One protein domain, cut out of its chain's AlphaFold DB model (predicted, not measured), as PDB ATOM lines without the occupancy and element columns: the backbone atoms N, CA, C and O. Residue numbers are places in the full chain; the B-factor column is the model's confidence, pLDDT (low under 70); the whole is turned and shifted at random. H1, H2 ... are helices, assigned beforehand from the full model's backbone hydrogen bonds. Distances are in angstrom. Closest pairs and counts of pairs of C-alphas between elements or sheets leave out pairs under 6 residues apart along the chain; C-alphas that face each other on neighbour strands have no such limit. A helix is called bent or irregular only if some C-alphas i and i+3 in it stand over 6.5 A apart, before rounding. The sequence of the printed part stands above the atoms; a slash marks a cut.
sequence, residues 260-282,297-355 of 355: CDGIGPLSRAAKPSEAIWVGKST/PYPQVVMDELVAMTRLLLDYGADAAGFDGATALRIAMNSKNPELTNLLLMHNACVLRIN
ATOM      1  N   CYS A 260     -43.247 -57.692  -6.186       79.50
ATOM      2  CA  CYS A 260     -42.908 -59.108  -6.346       79.50
ATOM      3  C   CYS A 260     -41.708 -59.561  -5.501       79.50
ATOM      4  O   CYS A 260     -41.601 -60.753  -5.218       79.50
ATOM      5  N   ASP A 261     -40.859 -58.634  -5.053       78.69
ATOM      6  CA  ASP A 261     -39.722 -58.905  -4.170       78.69
ATOM      7  C   ASP A 261     -40.111 -58.791  -2.682       78.69
ATOM      8  O   ASP A 261     -39.264 -58.908  -1.793       78.69
ATOM      9  N   GLY A 262     -41.396 -58.552  -2.389       78.94
ATOM     10  CA  GLY A 262     -41.894 -58.330  -1.034       78.94
ATOM     11  C   GLY A 262     -41.497 -56.967  -0.455       78.94
ATOM     12  O   GLY A 262     -41.628 -56.759   0.751       78.94
ATOM     13  N   ILE A 263     -41.013 -56.048  -1.294       83.00
ATOM     14  CA  ILE A 263     -40.629 -54.689  -0.916       83.00
ATOM     15  C   ILE A 263     -41.883 -53.813  -0.997       83.00
ATOM     16  O   ILE A 263     -42.514 -53.683  -2.049       83.00
ATOM     17  N   GLY A 264     -42.256 -53.209   0.123       88.06
ATOM     18  CA  GLY A 264     -43.384 -52.290   0.244       88.06
ATOM     19  C   GLY A 264     -42.974 -50.880   0.680       88.06
ATOM     20  O   GLY A 264     -41.787 -50.523   0.680       88.06
ATOM     21  N   PRO A 265     -43.960 -50.057   1.067       90.94
ATOM     22  CA  PRO A 265     -43.740 -48.687   1.495       90.94
ATOM     23  C   PRO A 265     -42.795 -48.551   2.695       90.94
ATOM     24  O   PRO A 265     -42.014 -47.603   2.720       90.94
ATOM     25  N   LEU A 266     -42.798 -49.468   3.677       90.81
ATOM     26  CA  LEU A 266     -41.940 -49.319   4.863       90.81
ATOM     27  C   LEU A 266     -40.464 -49.502   4.523       90.81
ATOM     28  O   LEU A 266     -39.626 -48.712   4.960       90.81
ATOM     29  N   SER A 267     -40.120 -50.521   3.733       89.00
ATOM     30  CA  SER A 267     -38.725 -50.719   3.329       89.00
ATOM     31  C   SER A 267     -38.227 -49.613   2.405       89.00
ATOM     32  O   SER A 267     -37.050 -49.249   2.486       89.00
ATOM     33  N   ARG A 268     -39.103 -49.039   1.566       89.12
ATOM     34  CA  ARG A 268     -38.794 -47.846   0.764       89.12
ATOM     35  C   ARG A 268     -38.577 -46.616   1.645       89.12
ATOM     36  O   ARG A 268     -37.582 -45.932   1.445       89.12
ATOM     37  N   ALA A 269     -39.417 -46.384   2.657       89.88
ATOM     38  CA  ALA A 269     -39.296 -45.251   3.583       89.88
ATOM     39  C   ALA A 269     -38.026 -45.285   4.443       89.88
ATOM     40  O   ALA A 269     -37.567 -44.243   4.899       89.88
ATOM     41  N   ALA A 270     -37.448 -46.469   4.661       86.81
ATOM     42  CA  ALA A 270     -36.184 -46.618   5.375       86.81
ATOM     43  C   ALA A 270     -34.948 -46.315   4.505       86.81
ATOM     44  O   ALA A 270     -33.856 -46.131   5.048       86.81
ATOM     45  N   LYS A 271     -35.087 -46.267   3.170       83.81
ATOM     46  CA  LYS A 271     -34.000 -45.919   2.242       83.81
ATOM     47  C   LYS A 271     -34.119 -44.451   1.828       83.81
ATOM     48  O   LYS A 271     -35.173 -44.051   1.344       83.81
ATOM     49  N   PRO A 272     -33.052 -43.647   1.924       75.31
ATOM     50  CA  PRO A 272     -33.082 -42.319   1.336       75.31
ATOM     51  C   PRO A 272     -33.116 -42.404  -0.184       75.31
ATOM     52  O   PRO A 272     -32.405 -43.207  -0.795       75.31
ATOM     53  N   SER A 273     -33.919 -41.532  -0.785       69.94
ATOM     54  CA  SER A 273     -33.921 -41.348  -2.229       69.94
ATOM     55  C   SER A 273     -32.592 -40.738  -2.684       69.94
ATOM     56  O   SER A 273     -31.985 -39.926  -1.973       69.94
ATOM     57  N   GLU A 274     -32.128 -41.096  -3.887       60.22
ATOM     58  CA  GLU A 274     -30.919 -40.485  -4.459       60.22
ATOM     59  C   GLU A 274     -31.058 -38.956  -4.569       60.22
ATOM     60  O   GLU A 274     -30.087 -38.226  -4.368       60.22
ATOM     61  N   ALA A 275     -32.277 -38.460  -4.812       56.38
ATOM     62  CA  ALA A 275     -32.583 -37.035  -4.874       56.38
ATOM     63  C   ALA A 275     -32.393 -36.330  -3.517       56.38
ATOM     64  O   ALA A 275     -31.773 -35.264  -3.465       56.38
ATOM     65  N   ILE A 276     -32.860 -36.937  -2.418       57.28
ATOM     66  CA  ILE A 276     -32.657 -36.419  -1.055       57.28
ATOM     67  C   ILE A 276     -31.162 -36.396  -0.713       57.28
ATOM     68  O   ILE A 276     -30.662 -35.415  -0.152       57.28
ATOM     69  N   TRP A 277     -30.430 -37.453  -1.076       55.59
ATOM     70  CA  TRP A 277     -29.017 -37.577  -0.733       55.59
ATOM     71  C   TRP A 277     -28.128 -36.597  -1.513       55.59
ATOM     72  O   TRP A 277     -27.295 -35.919  -0.907       55.59
ATOM     73  N   VAL A 278     -28.326 -36.460  -2.830       52.78
ATOM     74  CA  VAL A 278     -27.499 -35.607  -3.706       52.78
ATOM     75  C   VAL A 278     -27.869 -34.123  -3.594       52.78
ATOM     76  O   VAL A 278     -26.984 -33.269  -3.634       52.78
ATOM     77  N   GLY A 279     -29.153 -33.794  -3.412       48.34
ATOM     78  CA  GLY A 279     -29.646 -32.411  -3.436       48.34
ATOM     79  C   GLY A 279     -29.255 -31.559  -2.225       48.34
ATOM     80  O   GLY A 279     -29.170 -30.339  -2.343       48.34
ATOM     81  N   LYS A 280     -28.994 -32.182  -1.067       52.78
ATOM     82  CA  LYS A 280     -28.718 -31.462   0.191       52.78
ATOM     83  C   LYS A 280     -27.277 -31.567   0.688       52.78
ATOM     84  O   LYS A 280     -26.898 -30.792   1.561       52.78
ATOM     85  N   SER A 281     -26.474 -32.499   0.167       46.00
ATOM     86  CA  SER A 281     -25.134 -32.746   0.715       46.00
ATOM     87  C   SER A 281     -24.008 -31.970   0.027       46.00
ATOM     88  O   SER A 281     -23.120 -31.525   0.740       46.00
ATOM     89  N   THR A 282     -24.026 -31.697  -1.284       43.91
ATOM     90  CA  THR A 282     -22.972 -30.874  -1.918       43.91
ATOM     91  C   THR A 282     -23.323 -30.472  -3.351       43.91
ATOM     92  O   THR A 282     -23.590 -31.333  -4.180       43.91
ATOM     93  N   PRO A 297     -22.273 -41.474   6.777       60.06
ATOM     94  CA  PRO A 297     -23.534 -41.477   7.511       60.06
ATOM     95  C   PRO A 297     -24.500 -40.478   6.873       60.06
ATOM     96  O   PRO A 297     -24.073 -39.410   6.422       60.06
ATOM     97  N   TYR A 298     -25.789 -40.811   6.822       67.94
ATOM     98  CA  TYR A 298     -26.775 -39.869   6.303       67.94
ATOM     99  C   TYR A 298     -26.768 -38.582   7.146       67.94
ATOM    100  O   TYR A 298     -26.632 -38.659   8.370       67.94
ATOM    101  N   PRO A 299     -26.899 -37.391   6.529       77.00
ATOM    102  CA  PRO A 299     -27.091 -36.156   7.284       77.00
ATOM    103  C   PRO A 299     -28.301 -36.276   8.219       77.00
ATOM    104  O   PRO A 299     -29.293 -36.901   7.844       77.00
ATOM    105  N   GLN A 300     -28.260 -35.634   9.393       79.62
ATOM    106  CA  GLN A 300     -29.347 -35.714  10.383       79.62
ATOM    107  C   GLN A 300     -30.717 -35.371   9.782       79.62
ATOM    108  O   GLN A 300     -31.666 -36.115   9.968       79.62
ATOM    109  N   VAL A 301     -30.783 -34.331   8.948       79.75
ATOM    110  CA  VAL A 301     -32.017 -33.921   8.254       79.75
ATOM    111  C   VAL A 301     -32.627 -35.060   7.428       79.75
ATOM    112  O   VAL A 301     -33.840 -35.226   7.403       79.75
ATOM    113  N   VAL A 302     -31.790 -35.864   6.764       80.88
ATOM    114  CA  VAL A 302     -32.253 -37.023   5.988       80.88
ATOM    115  C   VAL A 302     -32.761 -38.111   6.928       80.88
ATOM    116  O   VAL A 302     -33.792 -38.716   6.664       80.88
ATOM    117  N   MET A 303     -32.071 -38.348   8.044       82.44
ATOM    118  CA  MET A 303     -32.514 -39.313   9.053       82.44
ATOM    119  C   MET A 303     -33.875 -38.935   9.651       82.44
ATOM    120  O   MET A 303     -34.732 -39.812   9.769       82.44
ATOM    121  N   ASP A 304     -34.094 -37.654   9.943       86.69
ATOM    122  CA  ASP A 304     -35.355 -37.134  10.481       86.69
ATOM    123  C   ASP A 304     -36.506 -37.299   9.471       86.69
ATOM    124  O   ASP A 304     -37.612 -37.697   9.840       86.69
ATOM    125  N   GLU A 305     -36.248 -37.061   8.179       87.75
ATOM    126  CA  GLU A 305     -37.221 -37.261   7.094       87.75
ATOM    127  C   GLU A 305     -37.621 -38.738   6.937       87.75
ATOM    128  O   GLU A 305     -38.810 -39.044   6.811       87.75
ATOM    129  N   LEU A 306     -36.657 -39.667   7.011       89.56
ATOM    130  CA  LEU A 306     -36.930 -41.113   6.974       89.56
ATOM    131  C   LEU A 306     -37.778 -41.549   8.175       89.56
ATOM    132  O   LEU A 306     -38.732 -42.319   8.024       89.56
ATOM    133  N   VAL A 307     -37.466 -41.031   9.368       92.38
ATOM    134  CA  VAL A 307     -38.245 -41.278  10.591       92.38
ATOM    135  C   VAL A 307     -39.664 -40.732  10.442       92.38
ATOM    136  O   VAL A 307     -40.618 -41.437  10.773       92.38
ATOM    137  N   ALA A 308     -39.825 -39.517   9.913       94.00
ATOM    138  CA  ALA A 308     -41.130 -38.897   9.707       94.00
ATOM    139  C   ALA A 308     -41.995 -39.681   8.707       94.00
ATOM    140  O   ALA A 308     -43.162 -39.954   8.994       94.00
ATOM    141  N   MET A 309     -41.426 -40.088   7.567       94.75
ATOM    142  CA  MET A 309     -42.126 -40.896   6.563       94.75
ATOM    143  C   MET A 309     -42.516 -42.272   7.114       94.75
ATOM    144  O   MET A 309     -43.653 -42.712   6.953       94.75
ATOM    145  N   THR A 310     -41.599 -42.943   7.815       94.56
ATOM    146  CA  THR A 310     -41.870 -44.263   8.402       94.56
ATOM    147  C   THR A 310     -42.953 -44.174   9.473       94.56
ATOM    148  O   THR A 310     -43.863 -45.000   9.495       94.56
ATOM    149  N   ARG A 311     -42.910 -43.141  10.324       95.50
ATOM    150  CA  ARG A 311     -43.955 -42.886  11.321       95.50
ATOM    151  C   ARG A 311     -45.318 -42.701  10.665       95.50
ATOM    152  O   ARG A 311     -46.265 -43.361  11.068       95.50
ATOM    153  N   LEU A 312     -45.389 -41.882   9.615       96.56
ATOM    154  CA  LEU A 312     -46.621 -41.666   8.860       96.56
ATOM    155  C   LEU A 312     -47.203 -42.988   8.335       96.56
ATOM    156  O   LEU A 312     -48.394 -43.230   8.482       96.56
ATOM    157  N   LEU A 313     -46.381 -43.862   7.751       95.19
ATOM    158  CA  LEU A 313     -46.857 -45.157   7.253       95.19
ATOM    159  C   LEU A 313     -47.395 -46.053   8.378       95.19
ATOM    160  O   LEU A 313     -48.433 -46.695   8.213       95.19
ATOM    161  N   LEU A 314     -46.718 -46.086   9.527       93.75
ATOM    162  CA  LEU A 314     -47.156 -46.863  10.689       93.75
ATOM    163  C   LEU A 314     -48.451 -46.316  11.297       93.75
ATOM    164  O   LEU A 314     -49.325 -47.109  11.646       93.75
ATOM    165  N   ASP A 315     -48.609 -44.992  11.355       94.50
ATOM    166  CA  ASP A 315     -49.832 -44.333  11.827       94.50
ATOM    167  C   ASP A 315     -51.051 -44.724  10.971       94.50
ATOM    168  O   ASP A 315     -52.164 -44.844  11.484       94.50
ATOM    169  N   TYR A 316     -50.839 -44.991   9.677       95.12
ATOM    170  CA  TYR A 316     -51.865 -45.476   8.745       95.12
ATOM    171  C   TYR A 316     -51.914 -47.012   8.624       95.12
ATOM    172  O   TYR A 316     -52.585 -47.555   7.746       95.12
ATOM    173  N   GLY A 317     -51.255 -47.736   9.533       91.56
ATOM    174  CA  GLY A 317     -51.417 -49.181   9.689       91.56
ATOM    175  C   GLY A 317     -50.509 -50.044   8.814       91.56
ATOM    176  O   GLY A 317     -50.876 -51.183   8.512       91.56
ATOM    177  N   ALA A 318     -49.341 -49.547   8.404       91.62
ATOM    178  CA  ALA A 318     -48.322 -50.377   7.768       91.62
ATOM    179  C   ALA A 318     -47.872 -51.541   8.680       91.62
ATOM    180  O   ALA A 318     -47.770 -51.393   9.898       91.62
ATOM    181  N   ASP A 319     -47.601 -52.712   8.093       88.00
ATOM    182  CA  ASP A 319     -47.223 -53.917   8.844       88.00
ATOM    183  C   ASP A 319     -45.705 -54.002   9.065       88.00
ATOM    184  O   ASP A 319     -44.955 -54.518   8.233       88.00
ATOM    185  N   ALA A 320     -45.254 -53.523  10.225       86.75
ATOM    186  CA  ALA A 320     -43.855 -53.620  10.633       86.75
ATOM    187  C   ALA A 320     -43.405 -55.055  10.970       86.75
ATOM    188  O   ALA A 320     -42.218 -55.358  10.849       86.75
ATOM    189  N   ALA A 321     -44.310 -55.960  11.353       85.19
ATOM    190  CA  ALA A 321     -43.959 -57.345  11.683       85.19
ATOM    191  C   ALA A 321     -43.745 -58.217  10.429       85.19
ATOM    192  O   ALA A 321     -43.140 -59.294  10.493       85.19
ATOM    193  N   GLY A 322     -44.243 -57.750   9.282       84.88
ATOM    194  CA  GLY A 322     -44.106 -58.387   7.981       84.88
ATOM    195  C   GLY A 322     -42.673 -58.418   7.430       84.88
ATOM    196  O   GLY A 322     -41.709 -57.946   8.033       84.88
ATOM    197  N   PHE A 323     -42.526 -59.006   6.239       85.38
ATOM    198  CA  PHE A 323     -41.243 -59.048   5.522       85.38
ATOM    199  C   PHE A 323     -40.738 -57.641   5.146       85.38
ATOM    200  O   PHE A 323     -39.539 -57.367   5.240       85.38
ATOM    201  N   ASP A 324     -41.660 -56.736   4.805       85.12
ATOM    202  CA  ASP A 324     -41.365 -55.335   4.496       85.12
ATOM    203  C   ASP A 324     -40.752 -54.608   5.706       85.12
ATOM    204  O   ASP A 324     -39.677 -54.015   5.606       85.12
ATOM    205  N   GLY A 325     -41.362 -54.744   6.888       86.00
ATOM    206  CA  GLY A 325     -40.844 -54.152   8.122       86.00
ATOM    207  C   GLY A 325     -39.528 -54.768   8.616       86.00
ATOM    208  O   GLY A 325     -38.647 -54.038   9.072       86.00
ATOM    209  N   ALA A 326     -39.317 -56.078   8.442       86.75
ATOM    210  CA  ALA A 326     -38.015 -56.707   8.704       86.75
ATOM    211  C   ALA A 326     -36.918 -56.157   7.769       86.75
ATOM    212  O   ALA A 326     -35.790 -55.882   8.192       86.75
ATOM    213  N   THR A 327     -37.259 -55.935   6.497       86.56
ATOM    214  CA  THR A 327     -36.354 -55.311   5.526       86.56
ATOM    215  C   THR A 327     -36.058 -53.857   5.894       86.56
ATOM    216  O   THR A 327     -34.891 -53.460   5.864       86.56
ATOM    217  N   ALA A 328     -37.074 -53.088   6.295       87.56
ATOM    218  CA  ALA A 328     -36.927 -51.721   6.791       87.56
ATOM    219  C   ALA A 328     -35.987 -51.658   8.007       87.56
ATOM    220  O   ALA A 328     -35.085 -50.820   8.049       87.56
ATOM    221  N   LEU A 329     -36.124 -52.599   8.949       87.88
ATOM    222  CA  LEU A 329     -35.274 -52.683  10.139       87.88
ATOM    223  C   LEU A 329     -33.809 -52.942   9.771       87.88
ATOM    224  O   LEU A 329     -32.917 -52.256  10.269       87.88
ATOM    225  N   ARG A 330     -33.548 -53.868   8.839       85.00
ATOM    226  CA  ARG A 330     -32.191 -54.130   8.326       85.00
ATOM    227  C   ARG A 330     -31.550 -52.868   7.746       85.00
ATOM    228  O   ARG A 330     -30.372 -52.603   7.980       85.00
ATOM    229  N   ILE A 331     -32.316 -52.091   6.986       84.81
ATOM    230  CA  ILE A 331     -31.835 -50.848   6.375       84.81
ATOM    231  C   ILE A 331     -31.541 -49.802   7.458       84.81
ATOM    232  O   ILE A 331     -30.461 -49.211   7.448       84.81
ATOM    233  N   ALA A 332     -32.444 -49.635   8.430       86.56
ATOM    234  CA  ALA A 332     -32.268 -48.713   9.550       86.56
ATOM    235  C   ALA A 332     -30.987 -49.020  10.350       86.56
ATOM    236  O   ALA A 332     -30.176 -48.119  10.586       86.56
ATOM    237  N   MET A 333     -30.740 -50.298  10.654       84.44
ATOM    238  CA  MET A 333     -29.528 -50.743  11.351       84.44
ATOM    239  C   MET A 333     -28.254 -50.464  10.538       84.44
ATOM    240  O   MET A 333     -27.286 -49.925  11.075       84.44
ATOM    241  N   ASN A 334     -28.262 -50.760   9.233       82.81
ATOM    242  CA  ASN A 334     -27.117 -50.508   8.348       82.81
ATOM    243  C   ASN A 334     -26.815 -49.010   8.186       82.81
ATOM    244  O   ASN A 334     -25.655 -48.619   8.063       82.81
ATOM    245  N   SER A 335     -27.852 -48.171   8.222       76.88
ATOM    246  CA  SER A 335     -27.733 -46.712   8.140       76.88
ATOM    247  C   SER A 335     -27.254 -46.043   9.434       76.88
ATOM    248  O   SER A 335     -26.983 -44.844   9.427       76.88
ATOM    249  N   LYS A 336     -27.126 -46.801  10.536       81.94
ATOM    250  CA  LYS A 336     -26.814 -46.298  11.886       81.94
ATOM    251  C   LYS A 336     -27.794 -45.220  12.375       81.94
ATOM    252  O   LYS A 336     -27.386 -44.317  13.098       81.94
ATOM    253  N   ASN A 337     -29.075 -45.329  12.010       83.75
ATOM    254  CA  ASN A 337     -30.138 -44.448  12.497       83.75
ATOM    255  C   ASN A 337     -30.838 -45.093  13.715       83.75
ATOM    256  O   ASN A 337     -31.684 -45.982  13.535       83.75
ATOM    257  N   PRO A 338     -30.490 -44.704  14.960       86.62
ATOM    258  CA  PRO A 338     -31.049 -45.326  16.157       86.62
ATOM    259  C   PRO A 338     -32.534 -45.001  16.341       86.62
ATOM    260  O   PRO A 338     -33.284 -45.852  16.811       86.62
ATOM    261  N   GLU A 339     -32.976 -43.806  15.947       89.50
ATOM    262  CA  GLU A 339     -34.372 -43.388  16.089       89.50
ATOM    263  C   GLU A 339     -35.292 -44.207  15.188       89.50
ATOM    264  O   GLU A 339     -36.296 -44.743  15.656       89.50
ATOM    265  N   LEU A 340     -34.909 -44.380  13.920       88.88
ATOM    266  CA  LEU A 340     -35.651 -45.215  12.975       88.88
ATOM    267  C   LEU A 340     -35.677 -46.683  13.422       88.88
ATOM    268  O   LEU A 340     -36.714 -47.338  13.349       88.88
ATOM    269  N   THR A 341     -34.546 -47.186  13.925       89.62
ATOM    270  CA  THR A 341     -34.439 -48.556  14.448       89.62
ATOM    271  C   THR A 341     -35.378 -48.762  15.639       89.62
ATOM    272  O   THR A 341     -36.153 -49.714  15.655       89.62
ATOM    273  N   ASN A 342     -35.358 -47.847  16.612       90.00
ATOM    274  CA  ASN A 342     -36.230 -47.907  17.785       90.00
ATOM    275  C   ASN A 342     -37.709 -47.819  17.399       90.00
ATOM    276  O   ASN A 342     -38.517 -48.581  17.922       90.00
ATOM    277  N   LEU A 343     -38.055 -46.935  16.462       91.62
ATOM    278  CA  LEU A 343     -39.420 -46.777  15.970       91.62
ATOM    279  C   LEU A 343     -39.949 -48.073  15.336       91.62
ATOM    280  O   LEU A 343     -41.053 -48.501  15.653       91.62
ATOM    281  N   LEU A 344     -39.150 -48.749  14.507       89.31
ATOM    282  CA  LEU A 344     -39.547 -50.031  13.914       89.31
ATOM    283  C   LEU A 344     -39.671 -51.144  14.967       89.31
ATOM    284  O   LEU A 344     -40.628 -51.919  14.933       89.31
ATOM    285  N   LEU A 345     -38.754 -51.206  15.938       88.00
ATOM    286  CA  LEU A 345     -38.813 -52.184  17.031       88.00
ATOM    287  C   LEU A 345     -40.040 -51.986  17.934       88.00
ATOM    288  O   LEU A 345     -40.664 -52.970  18.328       88.00
ATOM    289  N   MET A 346     -40.429 -50.738  18.217       90.12
ATOM    290  CA  MET A 346     -41.646 -50.421  18.981       90.12
ATOM    291  C   MET A 346     -42.925 -50.907  18.289       90.12
ATOM    292  O   MET A 346     -43.903 -51.218  18.963       90.12
ATOM    293  N   HIS A 347     -42.910 -51.014  16.959       88.62
ATOM    294  CA  HIS A 347     -44.013 -51.548  16.161       88.62
ATOM    295  C   HIS A 347     -43.852 -53.048  15.839       88.62
ATOM    296  O   HIS A 347     -44.447 -53.546  14.887       88.62
ATOM    297  N   ASN A 348     -43.087 -53.795  16.647       84.69
ATOM    298  CA  ASN A 348     -42.866 -55.242  16.519       84.69
ATOM    299  C   ASN A 348     -42.154 -55.685  15.224       84.69
ATOM    300  O   ASN A 348     -42.364 -56.810  14.756       84.69
ATOM    301  N   ALA A 349     -41.276 -54.854  14.652       80.44
ATOM    302  CA  ALA A 349     -40.419 -55.308  13.560       80.44
ATOM    303  C   ALA A 349     -39.516 -56.469  14.012       80.44
ATOM    304  O   ALA A 349     -38.782 -56.378  14.997       80.44
ATOM    305  N   CYS A 350     -39.592 -57.592  13.296       74.75
ATOM    306  CA  CYS A 350     -38.935 -58.832  13.697       74.75
ATOM    307  C   CYS A 350     -37.492 -58.907  13.186       74.75
ATOM    308  O   CYS A 350     -37.248 -58.877  11.983       74.75
ATOM    309  N   VAL A 351     -36.543 -59.145  14.098       65.25
ATOM    310  CA  VAL A 351     -35.135 -59.423  13.758       65.25
ATOM    311  C   VAL A 351     -34.957 -60.837  13.182       65.25
ATOM    312  O   VAL A 351     -33.990 -61.100  12.495       65.25
ATOM    313  N   LEU A 352     -35.873 -61.782  13.423       54.72
ATOM    314  CA  LEU A 352     -35.629 -63.218  13.178       54.72
ATOM    315  C   LEU A 352     -36.041 -63.752  11.793       54.72
ATOM    316  O   LEU A 352     -35.879 -64.940  11.537       54.72
ATOM    317  N   ARG A 353     -36.539 -62.912  10.874       51.12
ATOM    318  CA  ARG A 353     -36.763 -63.303   9.460       51.12
ATOM    319  C   ARG A 353     -35.515 -63.112   8.579       51.12
ATOM    320  O   ARG A 353     -35.619 -63.031   7.361       51.12
ATOM    321  N   ILE A 354     -34.344 -63.036   9.212       45.22
ATOM    322  CA  ILE A 354     -33.023 -63.025   8.581       45.22
ATOM    323  C   ILE A 354     -32.658 -64.476   8.259       45.22
ATOM    324  O   ILE A 354     -32.064 -65.138   9.100       45.22
ATOM    325  N   ASN A 355     -33.038 -64.989   7.093       36.91
ATOM    326  CA  ASN A 355     -32.402 -66.170   6.504       36.91
ATOM    327  C   ASN A 355     -32.322 -65.996   4.995       36.91
ATOM    328  O   ASN A 355     -33.380 -65.696   4.396       36.91
TER     329      ASN A 355
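What this domain is: This is residues 260 to 282 and 297 to 355 of the 355 residues of a protein of Aspergillus lentulus (UniProt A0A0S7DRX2). Three helices, H3, H5 and H4, run side by side with their centres at the corners of a triangle, and the short H1 fills the gap between H3 and H4 on the side away from H5. H2 is set off at one end of this small body, near the beginning of H3, and it has low confidence. The printed part has 82 residues with five named helices, in the order H1, H2, H3, H4, H5, and no named strand; the class is all helix, with 50 residues in named elements. The whole is compact, with a radius of gyration of the C-alphas of 12.1 A, and elongated in outline, spanning 37 by 24 by 21 A.

Where its parts are: H3, the longest helix, holds residues 300 to 315 and measures 22.3 A from C-alpha 300 at (-29.347, -35.714, 10.383) to C-alpha 315 at (-49.832, -44.333, 11.827). H4 holds residues 323 to 334 and measures 16.7 A. H5 holds residues 338 to 346, 12.1 A, and ends with C-alpha 346 at (-41.646, -50.421, 18.981). H1 holds residues 265 to 269, 6.0 A. H2 holds residues 274 to 281, 11.0 A; it is neither bent nor irregular, but only just: C-alphas 277 and 280 are 6.2 A apart.

How they stand to each other: H3 and H5 touch and run the same way at a shallow tilt of 12 degrees; their closest C-alphas, those of Val 307 and Leu 340, are 5.3 A apart. H4 and H5 form a helical hairpin, opposite ways at a shallow tilt of 27 degrees, with the C-alphas of Ala 332 and Thr 341 closest at 5.4 A. H3 and H4 are near each other. H1 touches H4, where the closest C-alphas, those of Ser 267 and Ala 328, are 4.0 A apart. H1 also touches H3, which meets it with residues 306 to 313 alone; the closest C-alphas are those of Ala 269 and Thr 310, 5.6 A. H2 and H3 are close but not clearly touching, opposite ways at a steep tilt of 39 degrees, with the C-alphas of Ile 276 and Val 302 closest at 7.1 A. H2 is apart from H1, H4 and H5, and H1 is apart from H5. In H1, H3, H4 and H5 every O i to N i+4 pair is within hydrogen-bond range; in H2 it is 2 of 4.

The domain as a whole: The two C-alphas farthest apart, those of Thr 282 and Leu 352, are 37.9 A apart. Residues 283 to 296 are not printed, and C-alphas 282 and 297 are 14.2 A apart across this cut, which falls in the link from H2 to H3. Of the links printed whole, H1 to H2 and H4 to H5 are tight, H3 to H4 is short, and none is long. The mean pLDDT of the printed part is 80.1; residues 273 to 282, 297 to 298 and 351 to 355 are under 70. The chain ends at Asn 355.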